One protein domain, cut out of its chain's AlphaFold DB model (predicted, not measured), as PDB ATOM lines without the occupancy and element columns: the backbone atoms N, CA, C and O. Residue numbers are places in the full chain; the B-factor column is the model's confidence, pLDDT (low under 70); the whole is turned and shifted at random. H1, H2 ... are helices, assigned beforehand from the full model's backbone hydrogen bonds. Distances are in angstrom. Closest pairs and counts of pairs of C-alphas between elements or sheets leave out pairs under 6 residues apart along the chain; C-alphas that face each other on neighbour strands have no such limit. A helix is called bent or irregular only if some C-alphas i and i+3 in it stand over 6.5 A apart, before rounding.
ATOM      1  N   ASP A 122     430.433  84.539  73.908       64.62
ATOM      2  CA  ASP A 122     430.645  84.787  75.338       64.62
ATOM      3  C   ASP A 122     431.997  84.264  75.838       64.62
ATOM      4  O   ASP A 122     432.661  84.936  76.619       64.62
ATOM      5  N   THR A 123     432.458  83.109  75.347       67.81
ATOM      6  CA  THR A 123     433.775  82.559  75.705       67.81
ATOM      7  C   THR A 123     434.898  83.424  75.143       67.81
ATOM      8  O   THR A 123     435.850  83.732  75.858       67.81
ATOM      9  N   LYS A 124     434.782  83.865  73.884       70.94
ATOM     10  CA  LYS A 124     435.744  84.789  73.268       70.94
ATOM     11  C   LYS A 124     435.761  86.136  73.977       70.94
ATOM     12  O   LYS A 124     436.839  86.637  74.268       70.94
ATOM     13  N   THR A 125     434.596  86.697  74.282       77.31
ATOM     14  CA  THR A 125     434.454  87.954  75.019       77.31
ATOM     15  C   THR A 125     435.064  87.828  76.408       77.31
ATOM     16  O   THR A 125     435.908  88.641  76.769       77.31
ATOM     17  N   TYR A 126     434.746  86.760  77.146       82.12
ATOM     18  CA  TYR A 126     435.324  86.509  78.463       82.12
ATOM     19  C   TYR A 126     436.852  86.421  78.414       82.12
ATOM     20  O   TYR A 126     437.531  87.052  79.225       82.12
ATOM     21  N   ILE A 127     437.414  85.682  77.451       82.62
ATOM     22  CA  ILE A 127     438.868  85.596  77.259       82.62
ATOM     23  C   ILE A 127     439.426  86.983  76.925       82.62
ATOM     24  O   ILE A 127     440.306  87.466  77.631       82.62
ATOM     25  N   ARG A 128     438.863  87.673  75.933       84.44
ATOM     26  CA  ARG A 128     439.308  88.998  75.480       84.44
ATOM     27  C   ARG A 128     439.334  90.040  76.595       84.44
ATOM     28  O   ARG A 128     440.285  90.815  76.683       84.44
ATOM     29  N   GLU A 129     438.319  90.039  77.450       85.69
ATOM     30  CA  GLU A 129     438.196  90.941  78.597       85.69
ATOM     31  C   GLU A 129     439.083  90.531  79.781       85.69
ATOM     32  O   GLU A 129     439.350  91.341  80.675       85.69
ATOM     33  N   SER A 130     439.566  89.285  79.803       87.69
ATOM     34  CA  SER A 130     440.414  88.769  80.877       87.69
ATOM     35  C   SER A 130     441.867  89.241  80.782       87.69
ATOM     36  O   SER A 130     442.520  89.395  81.823       87.69
ATOM     37  N   PHE A 131     442.352  89.542  79.574       85.00
ATOM     38  CA  PHE A 131     443.728  89.975  79.307       85.00
ATOM     39  C   PHE A 131     443.842  91.488  79.083       85.00
ATOM     40  O   PHE A 131     442.914  92.145  78.622       85.00
ATOM     41  N   LEU A 132     445.011  92.034  79.429       80.06
ATOM     42  CA  LEU A 132     445.411  93.412  79.141       80.06
ATOM     43  C   LEU A 132     446.854  93.374  78.605       80.06
ATOM     44  O   LEU A 132     447.744  93.016  79.380       80.06
ATOM     45  N   PRO A 133     447.094  93.698  77.319       83.62
ATOM     46  CA  PRO A 133     446.094  94.022  76.293       83.62
ATOM     47  C   PRO A 133     445.148  92.844  76.007       83.62
ATOM     48  O   PRO A 133     445.473  91.691  76.294       83.62
ATOM     49  N   SER A 134     443.969  93.142  75.460       84.81
ATOM     50  CA  SER A 134     442.984  92.127  75.082       84.81
ATOM     51  C   SER A 134     443.559  91.119  74.085       84.81
ATOM     52  O   SER A 134     444.246  91.497  73.138       84.81
ATOM     53  N   LYS A 135     443.250  89.835  74.288       81.50
ATOM     54  CA  LYS A 135     443.723  88.722  73.453       81.50
ATOM     55  C   LYS A 135     442.608  87.707  73.220       81.50
ATOM     56  O   LYS A 135     441.845  87.427  74.135       81.50
ATOM     57  N   ASP A 136     442.568  87.117  72.029       75.12
ATOM     58  CA  ASP A 136     441.593  86.071  71.679       75.12
ATOM     59  C   ASP A 136     442.113  84.649  71.957       75.12
ATOM     60  O   ASP A 136     441.326  83.728  72.172       75.12
ATOM     61  N   THR A 137     443.435  84.468  71.964       81.06
ATOM     62  CA  THR A 137     444.102  83.174  72.160       81.06
ATOM     63  C   THR A 137     445.249  83.332  73.160       81.06
ATOM     64  O   THR A 137     446.276  83.916  72.799       81.06
ATOM     65  N   PRO A 138     445.089  82.856  74.405       85.50
ATOM     66  CA  PRO A 138     446.163  82.862  75.393       85.50
ATOM     67  C   PRO A 138     447.322  81.950  74.980       85.50
ATOM     68  O   PRO A 138     447.120  80.953  74.281       85.50
ATOM     69  N   ASP A 139     448.523  82.268  75.454       89.81
ATOM     70  CA  ASP A 139     449.738  81.488  75.225       89.81
ATOM     71  C   ASP A 139     450.391  81.003  76.538       89.81
ATOM     72  O   ASP A 139     449.869  81.161  77.644       89.81
ATOM     73  N   LEU A 140     451.544  80.342  76.419       91.25
ATOM     74  CA  LEU A 140     452.294  79.825  77.567       91.25
ATOM     75  C   LEU A 140     452.822  80.922  78.503       91.25
ATOM     76  O   LEU A 140     452.898  80.689  79.712       91.25
ATOM     77  N   ASN A 141     453.157  82.099  77.971       91.69
ATOM     78  CA  ASN A 141     453.622  83.226  78.774       91.69
ATOM     79  C   ASN A 141     452.469  83.798  79.600       91.69
ATOM     80  O   ASN A 141     452.677  84.182  80.748       91.69
ATOM     81  N   ASP A 142     451.254  83.804  79.050       91.56
ATOM     82  CA  ASP A 142     450.051  84.223  79.771       91.56
ATOM     83  C   ASP A 142     449.755  83.295  80.967       91.56
ATOM     84  O   ASP A 142     449.404  83.769  82.052       91.56
ATOM     85  N   VAL A 143     449.944  81.978  80.800       91.25
ATOM     86  CA  VAL A 143     449.821  80.990  81.890       91.25
ATOM     87  C   VAL A 143     450.878  81.229  82.970       91.25
ATOM     88  O   VAL A 143     450.538  81.297  84.151       91.25
ATOM     89  N   ASP A 144     452.145  81.385  82.579       92.19
ATOM     90  CA  ASP A 144     453.247  81.591  83.526       92.19
ATOM     91  C   ASP A 144     453.110  82.903  84.291       92.19
ATOM     92  O   ASP A 144     453.293  82.927  85.508       92.19
ATOM     93  N   ALA A 145     452.758  83.985  83.592       91.25
ATOM     94  CA  ALA A 145     452.539  85.287  84.199       91.25
ATOM     95  C   ALA A 145     451.397  85.225  85.214       91.25
ATOM     96  O   ALA A 145     451.576  85.652  86.347       91.25
ATOM     97  N   ALA A 146     450.257  84.620  84.860       90.62
ATOM     98  CA  ALA A 146     449.143  84.478  85.792       90.62
ATOM     99  C   ALA A 146     449.527  83.653  87.034       90.62
ATOM    100  O   ALA A 146     449.207  84.050  88.151       90.62
ATOM    101  N   ILE A 147     450.251  82.539  86.867       89.94
ATOM    102  CA  ILE A 147     450.722  81.714  87.992       89.94
ATOM    103  C   ILE A 147     451.695  82.492  88.882       89.94
ATOM    104  O   ILE A 147     451.576  82.431  90.107       89.94
ATOM    105  N   ARG A 148     452.658  83.205  88.291       90.31
ATOM    106  CA  ARG A 148     453.621  84.027  89.031       90.31
ATOM    107  C   ARG A 148     452.900  85.118  89.819       90.31
ATOM    108  O   ARG A 148     453.075  85.192  91.028       90.31
ATOM    109  N   ASP A 149     452.036  85.881  89.156       88.00
ATOM    110  CA  ASP A 149     451.305  86.986  89.770       88.00
ATOM    111  C   ASP A 149     450.399  86.478  90.920       88.00
ATOM    112  O   ASP A 149     450.287  87.134  91.950       88.00
ATOM    113  N   ILE A 150     449.797  85.279  90.811       85.56
ATOM    114  CA  ILE A 150     449.028  84.668  91.918       85.56
ATOM    115  C   ILE A 150     449.929  84.259  93.089       85.56
ATOM    116  O   ILE A 150     449.521  84.379  94.243       85.56
ATOM    117  N   ARG A 151     451.144  83.765  92.826       84.38
ATOM    118  CA  ARG A 151     452.099  83.403  93.889       84.38
ATOM    119  C   ARG A 151     452.569  84.616  94.686       84.38
ATOM    120  O   ARG A 151     452.870  84.463  95.863       84.38
ATOM    121  N   GLU A 152     452.604  85.784  94.056       82.69
ATOM    122  CA  GLU A 152     452.938  87.060  94.696       82.69
ATOM    123  C   GLU A 152     451.772  87.635  95.519       82.69
ATOM    124  O   GLU A 152     451.978  88.532  96.338       82.69
ATOM    125  N   LEU A 153     450.547  87.111  95.351       79.62
ATOM    126  CA  LEU A 153     449.427  87.486  96.206       79.62
ATOM    127  C   LEU A 153     449.622  86.936  97.632       79.62
ATOM    128  O   LEU A 153     450.179  85.850  97.816       79.62
ATOM    129  N   PRO A 154     449.089  87.628  98.650       75.12
ATOM    130  CA  PRO A 154     449.046  87.162 100.026       75.12
ATOM    131  C   PRO A 154     448.364  85.809 100.155       75.12
ATOM    132  O   PRO A 154     447.508  85.419  99.353       75.12
ATOM    133  N   GLU A 155     448.763  85.076 101.184       68.56
ATOM    134  CA  GLU A 155     448.358  83.687 101.342       68.56
ATOM    135  C   GLU A 155     446.894  83.526 101.774       68.56
ATOM    136  O   GLU A 155     446.223  82.625 101.275       68.56
ATOM    137  N   ALA A 156     446.395  84.414 102.643       61.22
ATOM    138  CA  ALA A 156     445.076  84.298 103.266       61.22
ATOM    139  C   ALA A 156     443.930  84.946 102.468       61.22
ATOM    140  O   ALA A 156     442.788  84.523 102.611       61.22
ATOM    141  N   PHE A 157     444.220  85.953 101.630       68.00
ATOM    142  CA  PHE A 157     443.204  86.683 100.867       68.00
ATOM    143  C   PHE A 157     443.738  87.130  99.507       68.00
ATOM    144  O   PHE A 157     444.696  87.900  99.400       68.00
ATOM    145  N   PHE A 158     443.085  86.675  98.442       74.56
ATOM    146  CA  PHE A 158     443.416  87.116  97.095       74.56
ATOM    147  C   PHE A 158     443.189  88.621  96.949       74.56
ATOM    148  O   PHE A 158     442.093  89.135  97.174       74.56
ATOM    149  N   GLY A 159     444.243  89.325  96.545       68.62
ATOM    150  CA  GLY A 159     444.178  90.754  96.279       68.62
ATOM    151  C   GLY A 159     444.082  91.649  97.518       68.62
ATOM    152  O   GLY A 159     443.913  92.853  97.345       68.62
ATOM    153  N   ILE A 160     444.212  91.107  98.737       74.31
ATOM    154  CA  ILE A 160     444.195  91.878  99.990       74.31
ATOM    155  C   ILE A 160     445.440  91.546 100.812       74.31
ATOM    156  O   ILE A 160     445.706  90.382 101.099       74.31
ATOM    157  N   ASN A 161     446.204  92.568 101.198       74.00
ATOM    158  CA  ASN A 161     447.393  92.417 102.031       74.00
ATOM    159  C   ASN A 161     447.041  92.015 103.482       74.00
ATOM    160  O   ASN A 161     445.891  92.142 103.899       74.00
ATOM    161  N   PRO A 162     448.019  91.570 104.294       73.19
ATOM    162  CA  PRO A 162     447.767  91.213 105.695       73.19
ATOM    163  C   PRO A 162     447.155  92.339 106.549       73.19
ATOM    164  O   PRO A 162     446.550  92.063 107.577       73.19
ATOM    165  N   GLY A 163     447.295  93.601 106.126       74.12
ATOM    166  CA  GLY A 163     446.694  94.773 106.769       74.12
ATOM    167  C   GLY A 163     445.271  95.104 106.302       74.12
ATOM    168  O   GLY A 163     444.745  96.144 106.689       74.12
ATOM    169  N   GLY A 164     444.651  94.274 105.456       73.31
ATOM    170  CA  GLY A 164     443.281  94.468 104.966       73.31
ATOM    171  C   GLY A 164     443.141  95.424 103.774       73.31
ATOM    172  O   GLY A 164     442.026  95.660 103.311       73.31
ATOM    173  N   ALA A 165     444.242  95.962 103.244       76.56
ATOM    174  CA  ALA A 165     444.227  96.861 102.092       76.56
ATOM    175  C   ALA A 165     444.361  96.103 100.764       76.56
ATOM    176  O   ALA A 165     445.044  95.083 100.665       76.56
ATOM    177  N   VAL A 166     443.736  96.638  99.715       71.50
ATOM    178  CA  VAL A 166     443.742  96.039  98.377       71.50
ATOM    179  C   VAL A 166     445.102  96.209  97.695       71.50
ATOM    180  O   VAL A 166     445.669  97.302  97.665       71.50
ATOM    181  N   ILE A 167     445.615  95.136  97.097       69.00
ATOM    182  CA  ILE A 167     446.880  95.134  96.356       69.00
ATOM    183  C   ILE A 167     446.655  95.648  94.935       69.00
ATOM    184  O   ILE A 167     445.771  95.175  94.228       69.00
ATOM    185  N   GLY A 168     447.473  96.608  94.492       66.81
ATOM    186  CA  GLY A 168     447.388  97.150  93.129       66.81
ATOM    187  C   GLY A 168     446.276  98.189  92.923       66.81
ATOM    188  O   GLY A 168     445.829  98.396  91.794       66.81
ATOM    189  N   GLY A 169     445.836  98.852  93.998       69.50
ATOM    190  CA  GLY A 169     444.966 100.032  93.958       69.50
ATOM    191  C   GLY A 169     443.476  99.726  94.107       69.50
ATOM    192  O   GLY A 169     442.864 100.173  95.072       69.50
ATOM    193  N   ASN A 170     442.881  98.975  93.173       72.00
ATOM    194  CA  ASN A 170     441.460  98.615  93.222       72.00
ATOM    195  C   ASN A 170     441.251  97.094  93.172       72.00
ATOM    196  O   ASN A 170     442.110  96.331  92.744       72.00
ATOM    197  N   PHE A 171     440.094  96.626  93.644       66.25
ATOM    198  CA  PHE A 171     439.878  95.182  93.783       66.25
ATOM    199  C   PHE A 171     439.782  94.472  92.421       66.25
ATOM    200  O   PHE A 171     440.174  93.315  92.283       66.25
ATOM    201  N   ASN A 172     439.327  95.183  91.385       68.56
ATOM    202  CA  ASN A 172     439.269  94.645  90.029       68.56
ATOM    203  C   ASN A 172     440.671  94.382  89.463       68.56
ATOM    204  O   ASN A 172     440.848  93.371  88.794       68.56
ATOM    205  N   THR A 173     441.659  95.243  89.737       69.94
ATOM    206  CA  THR A 173     443.062  95.033  89.348       69.94
ATOM    207  C   THR A 173     443.705  93.921  90.172       69.94
ATOM    208  O   THR A 173     444.436  93.105  89.616       69.94
ATOM    209  N   ALA A 174     443.361  93.810  91.455       70.88
ATOM    210  CA  ALA A 174     443.855  92.760  92.343       70.88
ATOM    211  C   ALA A 174     443.387  91.343  91.938       70.88
ATOM    212  O   ALA A 174     444.125  90.370  92.092       70.88
ATOM    213  N   ALA A 175     442.181  91.218  91.373       79.19
ATOM    214  CA  ALA A 175     441.626  89.952  90.885       79.19
ATOM    215  C   ALA A 175     442.104  89.557  89.470       79.19
ATOM    216  O   ALA A 175     441.806  88.452  89.005       79.19
ATOM    217  N   VAL A 176     442.854  90.424  88.773       84.12
ATOM    218  CA  VAL A 176     443.332  90.184  87.397       84.12
ATOM    219  C   VAL A 176     444.096  88.862  87.248       84.12
ATOM    220  O   VAL A 176     443.788  88.139  86.299       84.12
ATOM    221  N   PRO A 177     445.037  88.488  88.138       87.50
ATOM    222  CA  PRO A 177     445.768  87.226  88.008       87.50
ATOM    223  C   PRO A 177     444.846  86.000  88.058       87.50
ATOM    224  O   PRO A 177     444.973  85.088  87.241       87.50
ATOM    225  N   ILE A 178     443.851  86.024  88.953       87.31
ATOM    226  CA  ILE A 178     442.845  84.963  89.107       87.31
ATOM    227  C   ILE A 178     441.975  84.863  87.853       87.31
ATOM    228  O   ILE A 178     441.765  83.784  87.301       87.31
ATOM    229  N   ARG A 179     441.513  86.007  87.345       88.12
ATOM    230  CA  ARG A 179     440.741  86.072  86.103       88.12
ATOM    231  C   ARG A 179     441.534  85.523  84.911       88.12
ATOM    232  O   ARG A 179     440.987  84.742  84.134       88.12
ATOM    233  N   ARG A 180     442.821  85.875  84.788       90.62
ATOM    234  CA  ARG A 180     443.713  85.382  83.722       90.62
ATOM    235  C   ARG A 180     443.895  83.867  83.786       90.62
ATOM    236  O   ARG A 180     443.725  83.214  82.762       90.62
ATOM    237  N   ILE A 181     444.181  83.291  84.960       90.44
ATOM    238  CA  ILE A 181     444.382  81.834  85.056       90.44
ATOM    239  C   ILE A 181     443.090  81.058  84.763       90.44
ATOM    240  O   ILE A 181     443.134  80.034  84.081       90.44
ATOM    241  N   LEU A 182     441.930  81.575  85.191       88.38
ATOM    242  CA  LEU A 182     440.623  81.006  84.850       88.38
ATOM    243  C   LEU A 182     440.355  81.093  83.342       88.38
ATOM    244  O   LEU A 182     439.882  80.127  82.751       88.38
ATOM    245  N   ALA A 183     440.692  82.213  82.696       88.12
ATOM    246  CA  ALA A 183     440.585  82.360  81.246       88.12
ATOM    247  C   ALA A 183     441.515  81.401  80.490       88.12
ATOM    248  O   ALA A 183     441.090  80.819  79.497       88.12
ATOM    249  N   CYS A 184     442.735  81.159  80.981       89.25
ATOM    250  CA  CYS A 184     443.624  80.131  80.435       89.25
ATOM    251  C   CYS A 184     443.034  78.719  80.583       89.25
ATOM    252  O   CYS A 184     443.090  77.933  79.640       89.25
ATOM    253  N   ALA A 185     442.425  78.394  81.728       85.19
ATOM    254  CA  ALA A 185     441.759  77.107  81.936       85.19
ATOM    255  C   ALA A 185     440.545  76.924  81.006       85.19
ATOM    256  O   ALA A 185     440.403  75.876  80.377       85.19
ATOM    257  N   VAL A 186     439.711  77.960  80.851       80.12
ATOM    258  CA  VAL A 186     438.601  77.982  79.882       80.12
ATOM    259  C   VAL A 186     439.124  77.860  78.448       80.12
ATOM    260  O   VAL A 186     438.574  77.099  77.660       80.12
ATOM    261  N   ALA A 187     440.212  78.547  78.102       79.69
ATOM    262  CA  ALA A 187     440.822  78.464  76.779       79.69
ATOM    263  C   ALA A 187     441.399  77.070  76.482       79.69
ATOM    264  O   ALA A 187     441.264  76.592  75.358       79.69
ATOM    265  N   LEU A 188     441.987  76.388  77.472       77.88
ATOM    266  CA  LEU A 188     442.398  74.988  77.334       77.88
ATOM    267  C   LEU A 188     441.206  74.063  77.150       77.88
ATOM    268  O   LEU A 188     441.249  73.207  76.272       77.88
ATOM    269  N   ARG A 189     440.143  74.260  77.938       73.50
ATOM    270  CA  ARG A 189     438.888  73.522  77.780       73.50
ATOM    271  C   ARG A 189     438.334  73.691  76.374       73.50
ATOM    272  O   ARG A 189     437.901  72.723  75.783       73.50
ATOM    273  N   CYS A 190     438.358  74.909  75.844       66.88
ATOM    274  CA  CYS A 190     437.806  75.240  74.537       66.88
ATOM    275  C   CYS A 190     438.796  75.076  73.378       66.88
ATOM    276  O   CYS A 190     438.520  75.571  72.284       66.88
ATOM    277  N   ASP A 191     439.926  74.397  73.597       69.88
ATOM    278  CA  ASP A 191     440.891  74.078  72.548       69.88
ATOM    279  C   ASP A 191     441.492  75.305  71.825       69.88
ATOM    280  O   ASP A 191     441.943  75.208  70.684       69.88
ATOM    281  N   LEU A 192     441.548  76.454  72.508       75.75
ATOM    282  CA  LEU A 192     442.009  77.745  71.975       75.75
ATOM    283  C   LEU A 192     443.531  77.944  72.011       75.75
ATOM    284  O   LEU A 192     444.040  78.876  71.389       75.75
ATOM    285  N   PHE A 193     444.263  77.081  72.715       76.56
ATOM    286  CA  PHE A 193     445.725  77.055  72.654       76.56
ATOM    287  C   PHE A 193     446.200  76.454  71.334       76.56
ATOM    288  O   PHE A 193     445.595  75.513  70.810       76.56
ATOM    289  N   SER A 194     447.347  76.933  70.843       78.62
ATOM    290  CA  SER A 194     448.013  76.290  69.712       78.62
ATOM    291  C   SER A 194     448.282  74.800  70.018       78.62
ATOM    292  O   SER A 194     448.609  74.460  71.165       78.62
ATOM    293  N   PRO A 195     448.172  73.887  69.029       76.31
ATOM    294  CA  PRO A 195     448.342  72.449  69.264       76.31
ATOM    295  C   PRO A 195     449.667  72.093  69.950       76.31
ATOM    296  O   PRO A 195     449.692  71.249  70.841       76.31
ATOM    297  N   ALA A 196     450.749  72.796  69.595       83.00
ATOM    298  CA  ALA A 196     452.079  72.599  70.171       83.00
ATOM    299  C   ALA A 196     452.178  72.996  71.657       83.00
ATOM    300  O   ALA A 196     453.028  72.483  72.377       83.00
ATOM    301  N   GLN A 197     451.321  73.907  72.129       85.50
ATOM    302  CA  GLN A 197     451.376  74.435  73.496       85.50
ATOM    303  C   GLN A 197     450.381  73.763  74.445       85.50
ATOM    304  O   GLN A 197     450.539  73.866  75.660       85.50
ATOM    305  N   ARG A 198     449.363  73.071  73.921       81.88
ATOM    306  CA  ARG A 198     448.230  72.561  74.709       81.88
ATOM    307  C   ARG A 198     448.652  71.630  75.849       81.88
ATOM    308  O   ARG A 198     448.195  71.801  76.978       81.88
ATOM    309  N   SER A 199     449.524  70.660  75.572       83.69
ATOM    310  CA  SER A 199     450.006  69.702  76.579       83.69
ATOM    311  C   SER A 199     450.813  70.391  77.682       83.69
ATOM    312  O   SER A 199     450.588  70.134  78.863       83.69
ATOM    313  N   ILE A 200     451.689  71.323  77.301       88.44
ATOM    314  CA  ILE A 200     452.550  72.082  78.217       88.44
ATOM    315  C   ILE A 200     451.704  73.004  79.103       88.44
ATOM    316  O   ILE A 200     451.869  73.024  80.321       88.44
ATOM    317  N   ALA A 201     450.757  73.733  78.514       87.06
ATOM    318  CA  ALA A 201     449.839  74.602  79.241       87.06
ATOM    319  C   ALA A 201     448.998  73.804  80.252       87.06
ATOM    320  O   ALA A 201     448.917  74.181  81.422       87.06
ATOM    321  N   LYS A 202     448.457  72.647  79.839       85.62
ATOM    322  CA  LYS A 202     447.739  71.726  80.733       85.62
ATOM    323  C   LYS A 202     448.619  71.269  81.899       85.62
ATOM    324  O   LYS A 202     448.185  71.343  83.046       85.62
ATOM    325  N   GLN A 203     449.859  70.860  81.633       87.38
ATOM    326  CA  GLN A 203     450.802  70.428  82.669       87.38
ATOM    327  C   GLN A 203     451.139  71.553  83.659       87.38
ATOM    328  O   GLN A 203     451.233  71.309  84.865       87.38
ATOM    329  N   ARG A 204     451.282  72.796  83.183       89.06
ATOM    330  CA  ARG A 204     451.551  73.968  84.031       89.06
ATOM    331  C   ARG A 204     450.389  74.276  84.965       89.06
ATOM    332  O   ARG A 204     450.610  74.437  86.166       89.06
ATOM    333  N   ILE A 205     449.158  74.271  84.451       86.56
ATOM    334  CA  ILE A 205     447.966  74.455  85.290       86.56
ATOM    335  C   ILE A 205     447.818  73.299  86.286       86.56
ATOM    336  O   ILE A 205     447.549  73.547  87.458       86.56
ATOM    337  N   GLN A 206     448.068  72.053  85.876       84.31
ATOM    338  CA  GLN A 206     448.046  70.900  86.786       84.31
ATOM    339  C   GLN A 206     449.102  71.004  87.895       84.31
ATOM    340  O   GLN A 206     448.807  70.725  89.055       84.31
ATOM    341  N   THR A 207     450.313  71.455  87.564       86.06
ATOM    342  CA  THR A 207     451.382  71.689  88.548       86.06
ATOM    343  C   THR A 207     450.989  72.773  89.546       86.06
ATOM    344  O   THR A 207     451.161  72.600  90.753       86.06
ATOM    345  N   PHE A 208     450.430  73.884  89.058       86.12
ATOM    346  CA  PHE A 208     449.939  74.957  89.918       86.12
ATOM    347  C   PHE A 208     448.789  74.491  90.817       86.12
ATOM    348  O   PHE A 208     448.812  74.763  92.013       86.12
ATOM    349  N   ARG A 209     447.837  73.724  90.272       82.50
ATOM    350  CA  ARG A 209     446.730  73.122  91.021       82.50
ATOM    351  C   ARG A 209     447.233  72.267  92.184       82.50
ATOM    352  O   ARG A 209     446.804  72.488  93.307       82.50
ATOM    353  N   SER A 210     448.185  71.363  91.948       79.56
ATOM    354  CA  SER A 210     448.773  70.526  93.007       79.56
ATOM    355  C   SER A 210     449.473  71.333  94.107       79.56
ATOM    356  O   SER A 210     449.530  70.893  95.251       79.56
ATOM    357  N   LEU A 211     450.026  72.502  93.770       80.31
ATOM    358  CA  LEU A 211     450.638  73.410  94.740       80.31
ATOM    359  C   LEU A 211     449.580  74.192  95.534       80.31
ATOM    360  O   LEU A 211     449.702  74.312  96.748       80.31
ATOM    361  N   ALA A 212     448.545  74.696  94.864       76.94
ATOM    362  CA  ALA A 212     447.472  75.463  95.488       76.94
ATOM    363  C   ALA A 212     446.565  74.600  96.391       76.94
ATOM    364  O   ALA A 212     446.107  75.090  97.418       76.94
ATOM    365  N   ASP A 213     446.381  73.315  96.069       73.38
ATOM    366  CA  ASP A 213     445.618  72.340  96.871       73.38
ATOM    367  C   ASP A 213     446.286  72.007  98.219       73.38
ATOM    368  O   ASP A 213     445.622  71.724  99.207       73.38
ATOM    369  N   ARG A 214     447.621  72.089  98.286       74.19
ATOM    370  CA  ARG A 214     448.403  71.841  99.513       74.19
ATOM    371  C   ARG A 214     448.488  73.058 100.433       74.19
ATOM    372  O   ARG A 214     449.165  73.002 101.458       74.19
ATOM    373  N   HIS A 215     447.876  74.173 100.047       71.81
ATOM    374  CA  HIS A 215     447.982  75.414 100.791       71.81
ATOM    375  C   HIS A 215     447.027  75.394 101.996       71.81
ATOM    376  O   HIS A 215     445.865  75.035 101.827       71.81
ATOM    377  N   PRO A 216     447.447  75.838 103.196       64.12
ATOM    378  CA  PRO A 216     446.594  75.831 104.393       64.12
ATOM    379  C   PRO A 216     445.362  76.751 104.330       64.12
ATOM    380  O   PRO A 216     444.551  76.726 105.252       64.12
ATOM    381  N   TYR A 217     445.210  77.570 103.281       69.19
ATOM    382  CA  TYR A 217     444.098  78.513 103.150       69.19
ATOM    383  C   TYR A 217     443.048  77.988 102.157       69.19
ATOM    384  O   TYR A 217     443.413  77.688 101.012       69.19
ATOM    385  N   PRO A 218     441.756  77.932 102.550       69.19
ATOM    386  CA  PRO A 218     440.687  77.342 101.740       69.19
ATOM    387  C   PRO A 218     440.573  77.952 100.342       69.19
ATOM    388  O   PRO A 218     440.426  77.222  99.366       69.19
ATOM    389  N   ASP A 219     440.743  79.273 100.220       72.94
ATOM    390  CA  ASP A 219     440.578  79.997  98.957       72.94
ATOM    391  C   ASP A 219     441.496  79.472  97.831       72.94
ATOM    392  O   ASP A 219     441.092  79.351  96.671       72.94
ATOM    393  N   ARG A 220     442.739  79.089  98.159       73.75
ATOM    394  CA  ARG A 220     443.695  78.533  97.182       73.75
ATOM    395  C   ARG A 220     443.361  77.085  96.812       73.75
ATOM    396  O   ARG A 220     443.428  76.744  95.629       73.75
ATOM    397  N   GLY A 221     442.930  76.271  97.777       72.12
ATOM    398  CA  GLY A 221     442.451  74.906  97.521       72.12
ATOM    399  C   GLY A 221     441.167  74.877  96.682       72.12
ATOM    400  O   GLY A 221     441.011  74.069  95.759       72.12
ATOM    401  N   HIS A 222     440.269  75.835  96.903       77.38
ATOM    402  CA  HIS A 222     439.058  75.993  96.103       77.38
ATOM    403  C   HIS A 222     439.384  76.461  94.674       77.38
ATOM    404  O   HIS A 222     438.806  75.945  93.713       77.38
ATOM    405  N   LEU A 223     440.363  77.362  94.496       79.31
ATOM    406  CA  LEU A 223     440.866  77.742  93.170       79.31
ATOM    407  C   LEU A 223     441.452  76.542  92.420       79.31
ATOM    408  O   LEU A 223     441.142  76.346  91.245       79.31
ATOM    409  N   ALA A 224     442.256  75.720  93.098       76.50
ATOM    410  CA  ALA A 224     442.798  74.478  92.554       76.50
ATOM    411  C   ALA A 224     441.694  73.539  92.048       76.50
ATOM    412  O   ALA A 224     441.765  73.067  90.912       76.50
ATOM    413  N   THR A 225     440.655  73.321  92.855       73.75
ATOM    414  CA  THR A 225     439.508  72.472  92.501       73.75
ATOM    415  C   THR A 225     438.787  72.980  91.250       73.75
ATOM    416  O   THR A 225     438.504  72.216  90.328       73.75
ATOM    417  N   ASN A 226     438.561  74.291  91.163       75.31
ATOM    418  CA  ASN A 226     437.896  74.901  90.013       75.31
ATOM    419  C   ASN A 226     438.757  74.860  88.739       75.31
ATOM    420  O   ASN A 226     438.247  74.560  87.660       75.31
ATOM    421  N   LEU A 227     440.064  75.122  88.843       80.06
ATOM    422  CA  LEU A 227     440.984  75.039  87.704       80.06
ATOM    423  C   LEU A 227     441.069  73.621  87.141       80.06
ATOM    424  O   LEU A 227     441.070  73.448  85.920       80.06
ATOM    425  N   GLU A 228     441.117  72.617  88.016       75.38
ATOM    426  CA  GLU A 228     441.102  71.215  87.612       75.38
ATOM    427  C   GLU A 228     439.845  70.887  86.807       75.38
ATOM    428  O   GLU A 228     439.943  70.388  85.685       75.38
ATOM    429  N   ALA A 229     438.676  71.227  87.349       68.69
ATOM    430  CA  ALA A 229     437.402  70.901  86.730       68.69
ATOM    431  C   ALA A 229     437.193  71.630  85.387       68.69
ATOM    432  O   ALA A 229     436.661  71.050  84.434       68.69
ATOM    433  N   LEU A 230     437.682  72.871  85.260       73.00
ATOM    434  CA  LEU A 230     437.677  73.609  83.995       73.00
ATOM    435  C   LEU A 230     438.593  72.956  82.947       73.00
ATOM    436  O   LEU A 230     438.192  72.859  81.791       73.00
ATOM    437  N   CYS A 231     439.770  72.453  83.333       71.50
ATOM    438  CA  CYS A 231     440.783  71.902  82.419       71.50
ATOM    439  C   CYS A 231     440.508  70.482  81.889       71.50
ATOM    440  O   CYS A 231     441.305  69.979  81.089       71.50
ATOM    441  N   ILE A 232     439.439  69.808  82.321       60.41
ATOM    442  CA  ILE A 232     439.106  68.462  81.835       60.41
ATOM    443  C   ILE A 232     438.348  68.561  80.501       60.41
ATOM    444  O   ILE A 232     437.230  69.085  80.477       60.41
ATOM    445  N   PRO A 233     438.912  68.030  79.394       50.59
ATOM    446  CA  PRO A 233     438.215  67.950  78.114       50.59
ATOM    447  C   PRO A 233     437.034  66.987  78.240       50.59
ATOM    448  O   PRO A 233     437.205  65.870  78.717       50.59
ATOM    449  N   GLY A 234     435.832  67.421  77.867       46.81
ATOM    450  CA  GLY A 234     434.616  66.596  77.872       46.81
ATOM    451  C   GLY A 234     434.166  66.127  79.249       46.81
ATOM    452  O   GLY A 234     433.195  65.380  79.348       46.81
ATOM    453  N   GLY A 235     434.838  66.579  80.309       40.28
ATOM    454  CA  GLY A 235     434.525  66.207  81.673       40.28
ATOM    455  C   GLY A 235     433.102  66.613  81.998       40.28
ATOM    456  O   GLY A 235     432.739  67.793  81.909       40.28
ATOM    457  N   ASN A 236     432.306  65.623  82.389       42.22
ATOM    458  CA  ASN A 236     431.079  65.866  83.109       42.22
ATOM    459  C   ASN A 236     431.468  66.601  84.410       42.22
ATOM    460  O   ASN A 236     432.153  65.991  85.224       42.22
ATOM    461  N   PRO A 237     431.067  67.861  84.665       42.31
ATOM    462  CA  PRO A 237     431.188  68.471  85.992       42.31
ATOM    463  C   PRO A 237     430.615  67.580  87.104       42.31
ATOM    464  O   PRO A 237     431.042  67.685  88.243       42.31
ATOM    465  N   ASN A 238     429.744  66.619  86.775       38.97
ATOM    466  CA  ASN A 238     429.238  65.633  87.724       38.97
ATOM    467  C   ASN A 238     430.213  64.481  88.038       38.97
ATOM    468  O   ASN A 238     429.963  63.758  88.994       38.97
ATOM    469  N   GLN A 239     431.347  64.319  87.340       44.06
ATOM    470  CA  GLN A 239     432.467  63.553  87.921       44.06
ATOM    471  C   GLN A 239     432.947  64.205  89.229       44.06
ATOM    472  O   GLN A 239     433.437  63.506  90.109       44.06
ATOM    473  N   TYR A 240     432.714  65.513  89.389       40.50
ATOM    474  CA  TYR A 240     432.899  66.249  90.637       40.50
ATOM    475  C   TYR A 240     431.611  66.430  91.439       40.50
ATOM    476  O   TYR A 240     431.709  67.020  92.493       40.50
ATOM    477  N   LEU A 241     430.443  65.902  91.035       35.94
ATOM    478  CA  LEU A 241     429.303  65.767  91.966       35.94
ATOM    479  C   LEU A 241     429.571  64.691  93.031       35.94
ATOM    480  O   LEU A 241     428.894  64.666  94.048       35.94
ATOM    481  N   TYR A 242     430.560  63.817  92.809       37.09
ATOM    482  CA  TYR A 242     431.104  62.917  93.834       37.09
ATOM    483  C   TYR A 242     432.160  63.593  94.730       37.09
ATOM    484  O   TYR A 242     432.736  62.945  95.602       37.09
ATOM    485  N   ARG A 243     432.427  64.888  94.520       40.66
ATOM    486  CA  ARG A 243     432.973  65.788  95.536       40.66
ATOM    487  C   ARG A 243     431.847  66.742  95.925       40.66
ATOM    488  O   ARG A 243     431.129  67.243  95.069       40.66
ATOM    489  N   ASP A 244     431.650  66.949  97.214       36.16
ATOM    490  CA  ASP A 244     430.557  67.778  97.702       36.16
ATOM    491  C   ASP A 244     430.688  69.215  97.145       36.16
ATOM    492  O   ASP A 244     431.626  69.930  97.471       36.16
ATOM    493  N   ASP A 245     429.754  69.604  96.272       42.06
ATOM    494  CA  ASP A 245     429.525  70.943  95.700       42.06
ATOM    495  C   ASP A 245     430.538  71.493  94.643       42.06
ATOM    496  O   ASP A 245     431.577  72.069  94.971       42.06
ATOM    497  N   PRO A 246     430.220  71.455  93.328       44.53
ATOM    498  CA  PRO A 246     431.026  72.112  92.289       44.53
ATOM    499  C   PRO A 246     430.996  73.654  92.356       44.53
ATOM    500  O   PRO A 246     431.713  74.305  91.597       44.53
ATOM    501  N   ASN A 247     430.184  74.246  93.240       48.44
ATOM    502  CA  ASN A 247     430.099  75.688  93.472       48.44
ATOM    503  C   ASN A 247     430.735  76.131  94.794       48.44
ATOM    504  O   ASN A 247     430.429  77.246  95.230       48.44
ATOM    505  N   ILE A 248     431.617  75.325  95.410       56.81
ATOM    506  CA  ILE A 248     432.355  75.756  96.607       56.81
ATOM    507  C   ILE A 248     432.922  77.167  96.356       56.81
ATOM    508  O   ILE A 248     433.712  77.354  95.417       56.81
ATOM    509  N   PRO A 249     432.515  78.175  97.154       58.72
ATOM    510  CA  PRO A 249     432.976  79.539  96.975       58.72
ATOM    511  C   PRO A 249     434.499  79.590  97.055       58.72
ATOM    512  O   PRO A 249     435.088  79.184  98.055       58.72
ATOM    513  N   ILE A 250     435.152  80.098  96.006       60.31
ATOM    514  CA  ILE A 250     436.621  80.198  95.976       60.31
ATOM    515  C   ILE A 250     437.119  81.274  96.936       60.31
ATOM    516  O   ILE A 250     438.276  81.277  97.327       60.31
ATOM    517  N   SER A 251     436.251  82.208  97.303       64.81
ATOM    518  CA  SER A 251     436.545  83.217  98.302       64.81
ATOM    519  C   SER A 251     435.242  83.776  98.854       64.81
ATOM    520  O   SER A 251     434.232  83.828  98.148       64.81
ATOM    521  N   SER A 252     435.279  84.282 100.086       61.88
ATOM    522  CA  SER A 252     434.221  85.150 100.624       61.88
ATOM    523  C   SER A 252     434.114  86.485  99.869       61.88
ATOM    524  O   SER A 252     433.141  87.222 100.027       61.88
ATOM    525  N   GLN A 253     435.093  86.799  99.012       70.56
ATOM    526  CA  GLN A 253     435.117  88.010  98.201       70.56
ATOM    527  C   GLN A 253     434.274  87.871  96.922       70.56
ATOM    528  O   GLN A 253     434.672  87.231  95.943       70.56
ATOM    529  N   ASN A 254     433.134  88.571  96.886       70.81
ATOM    530  CA  ASN A 254     432.166  88.550  95.778       70.81
ATOM    531  C   ASN A 254     432.771  88.801  94.388       70.81
ATOM    532  O   ASN A 254     432.334  88.209  93.401       70.81
ATOM    533  N   ALA A 255     433.772  89.677  94.279       70.00
ATOM    534  CA  ALA A 255     434.377  89.997  92.989       70.00
ATOM    535  C   ALA A 255     435.209  88.834  92.415       70.00
ATOM    536  O   ALA A 255     435.214  88.639  91.201       70.00
ATOM    537  N   ILE A 256     435.817  87.996  93.259       72.25
ATOM    538  CA  ILE A 256     436.492  86.765  92.817       72.25
ATOM    539  C   ILE A 256     435.452  85.725  92.419       72.25
ATOM    540  O   ILE A 256     435.524  85.170  91.321       72.25
ATOM    541  N   GLN A 257     434.430  85.535  93.256       75.94
ATOM    542  CA  GLN A 257     433.351  84.591  92.974       75.94
ATOM    543  C   GLN A 257     432.617  84.924  91.663       75.94
ATOM    544  O   GLN A 257     432.235  84.025  90.914       75.94
ATOM    545  N   LYS A 258     432.486  86.213  91.315       78.31
ATOM    546  CA  LYS A 258     431.934  86.658  90.027       78.31
ATOM    547  C   LYS A 258     432.746  86.141  88.834       78.31
ATOM    548  O   LYS A 258     432.147  85.700  87.855       78.31
ATOM    549  N   HIS A 259     434.078  86.182  88.900       79.50
ATOM    550  CA  HIS A 259     434.941  85.697  87.816       79.50
ATOM    551  C   HIS A 259     434.899  84.178  87.679       79.50
ATOM    552  O   HIS A 259     434.828  83.671  86.564       79.50
ATOM    553  N   VAL A 260     434.842  83.463  88.798       75.94
ATOM    554  CA  VAL A 260     434.652  82.007  88.827       75.94
ATOM    555  C   VAL A 260     433.326  81.626  88.176       75.94
ATOM    556  O   VAL A 260     433.297  80.826  87.243       75.94
ATOM    557  N   ALA A 261     432.231  82.263  88.596       74.56
ATOM    558  CA  ALA A 261     430.911  82.024  88.029       74.56
ATOM    559  C   ALA A 261     430.831  82.397  86.539       74.56
ATOM    560  O   ALA A 261     430.059  81.789  85.800       74.56
ATOM    561  N   ALA A 262     431.586  83.404  86.087       75.44
ATOM    562  CA  ALA A 262     431.680  83.767  84.674       75.44
ATOM    563  C   ALA A 262     432.474  82.726  83.868       75.44
ATOM    564  O   ALA A 262     432.001  82.293  82.818       75.44
ATOM    565  N   ALA A 263     433.622  82.270  84.379       76.06
ATOM    566  CA  ALA A 263     434.429  81.220  83.764       76.06
ATOM    567  C   ALA A 263     433.630  79.920  83.601       76.06
ATOM    568  O   ALA A 263     433.604  79.347  82.514       76.06
ATOM    569  N   TRP A 264     432.908  79.508  84.648       70.56
ATOM    570  CA  TRP A 264     432.018  78.349  84.609       70.56
ATOM    571  C   TRP A 264     430.854  78.521  83.652       70.56
ATOM    572  O   TRP A 264     430.598  77.621  82.863       70.56
ATOM    573  N   ARG A 265     430.188  79.683  83.655       68.12
ATOM    574  CA  ARG A 265     429.138  79.978  82.670       68.12
ATOM    575  C   ARG A 265     429.653  79.810  81.241       68.12
ATOM    576  O   ARG A 265     429.004  79.129  80.463       68.12
ATOM    577  N   CYS A 266     430.831  80.346  80.926       67.00
ATOM    578  CA  CYS A 266     431.428  80.226  79.591       67.00
ATOM    579  C   CYS A 266     431.845  78.783  79.261       67.00
ATOM    580  O   CYS A 266     431.601  78.292  78.156       67.00
ATOM    581  N   ALA A 267     432.456  78.084  80.220       60.91
ATOM    582  CA  ALA A 267     432.837  76.682  80.081       60.91
ATOM    583  C   ALA A 267     431.617  75.772  79.862       60.91
ATOM    584  O   ALA A 267     431.681  74.848  79.048       60.91
ATOM    585  N   ASP A 268     430.503  76.061  80.533       57.72
ATOM    586  CA  ASP A 268     429.240  75.342  80.407       57.72
ATOM    587  C   ASP A 268     428.501  75.684  79.111       57.72
ATOM    588  O   ASP A 268     428.003  74.770  78.461       57.72
ATOM    589  N   SER A 269     428.482  76.945  78.662       54.59
ATOM    590  CA  SER A 269     427.861  77.335  77.381       54.59
ATOM    591  C   SER A 269     428.392  76.520  76.198       54.59
ATOM    592  O   SER A 269     427.645  76.190  75.279       54.59
ATOM    593  N   SER A 270     429.663  76.110  76.250       50.97
ATOM    594  CA  SER A 270     430.268  75.237  75.238       50.97
ATOM    595  C   SER A 270     429.778  73.776  75.278       50.97
ATOM    596  O   SER A 270     429.787  73.112  74.243       50.97
ATOM    597  N   ARG A 271     429.297  73.284  76.434       53.06
ATOM    598  CA  ARG A 271     428.708  71.941  76.613       53.06
ATOM    599  C   ARG A 271     427.320  71.835  75.986       53.06
ATOM    600  O   ARG A 271     426.866  70.718  75.784       53.06
ATOM    601  N   TYR A 272     426.635  72.940  75.694       56.12
ATOM    602  CA  TYR A 272     425.210  72.928  75.336       56.12
ATOM    603  C   TYR A 272     424.911  73.094  73.848       56.12
ATOM    604  O   TYR A 272     423.744  73.129  73.474       56.12
TER     605      TYR A 272
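Overview. This is residues 122 to 272 of the 366 residues of an uncharacterized protein of Pseudomonas otitidis (UniProt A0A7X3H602). A bundle of five helices has H4 in its core, with H2, H5, H6 and H8 round it, while shorter H1 packs on H4 and H8. Loop residues 152 to 170 lie toward one end, and tiny H7 lies far out, near H6. The printed part has 151 residues, with eight named helices, H1 to H8 along the chain, and no named strand: all helix. It is compact, with a radius of gyration of the C-alphas of 14.4 A and spans of 42 by 38 by 26 A.

Arrangement. Start at H5, residues 195 to 213, irregular where C-alphas 196 and 199 are 7.3 A apart. With H6, residues 218 to 230, it forms a hairpin, touching through its residues 205 to 213 alone; the closest C-alphas, of Asp 213 and Gly 221, are 4.1 A apart. H2, residues 140 to 151, touches H5 at a shallow tilt of 10 degrees, the same way; closest are C-alphas of Leu 140 and Ala 201, 6.0 A. Next find the hub, H4, residues 176 to 189: it touches H2 at a steep tilt of 42 degrees, closest at C-alphas of Ala 146 and Pro 177, 4.9 A. H8, residues 254 to 272, touches H4 at a shallow tilt of 12 degrees, the same way; C-alphas of Val 186 and Ala 267 come closest, 5.9 A. H1, residues 122 to 130, touches H4, closest at C-alphas of Ile 127 and Ala 183, 5.4 A. H3, residues 171 to 174, is close but not clearly touching H8; H7, residues 237 to 240, likewise H6. Every O i to N i+4 pair is within hydrogen-bond range in H1, H2, H4 and H6, against 13 of 15 in H5 and 12 of 15 in H8; H3 and H7 are too short for one.

Along the chain. Find C-alpha 195 at (448.342, 72.449, 69.264); H5 runs 27.7 A from there. H8 runs 26.7 A to C-alpha 272 at (425.210, 72.928, 75.336).

Size, cuts and confidence. The C-alphas farthest apart, of Gly 163 and Tyr 272, are 43.9 A apart. The printed part has no cut; links H2 to H3 and H7 to H8 are long. Mean pLDDT of the printed part is 73.3; residues 232 to 252 and 265 to 272 are among those under 70.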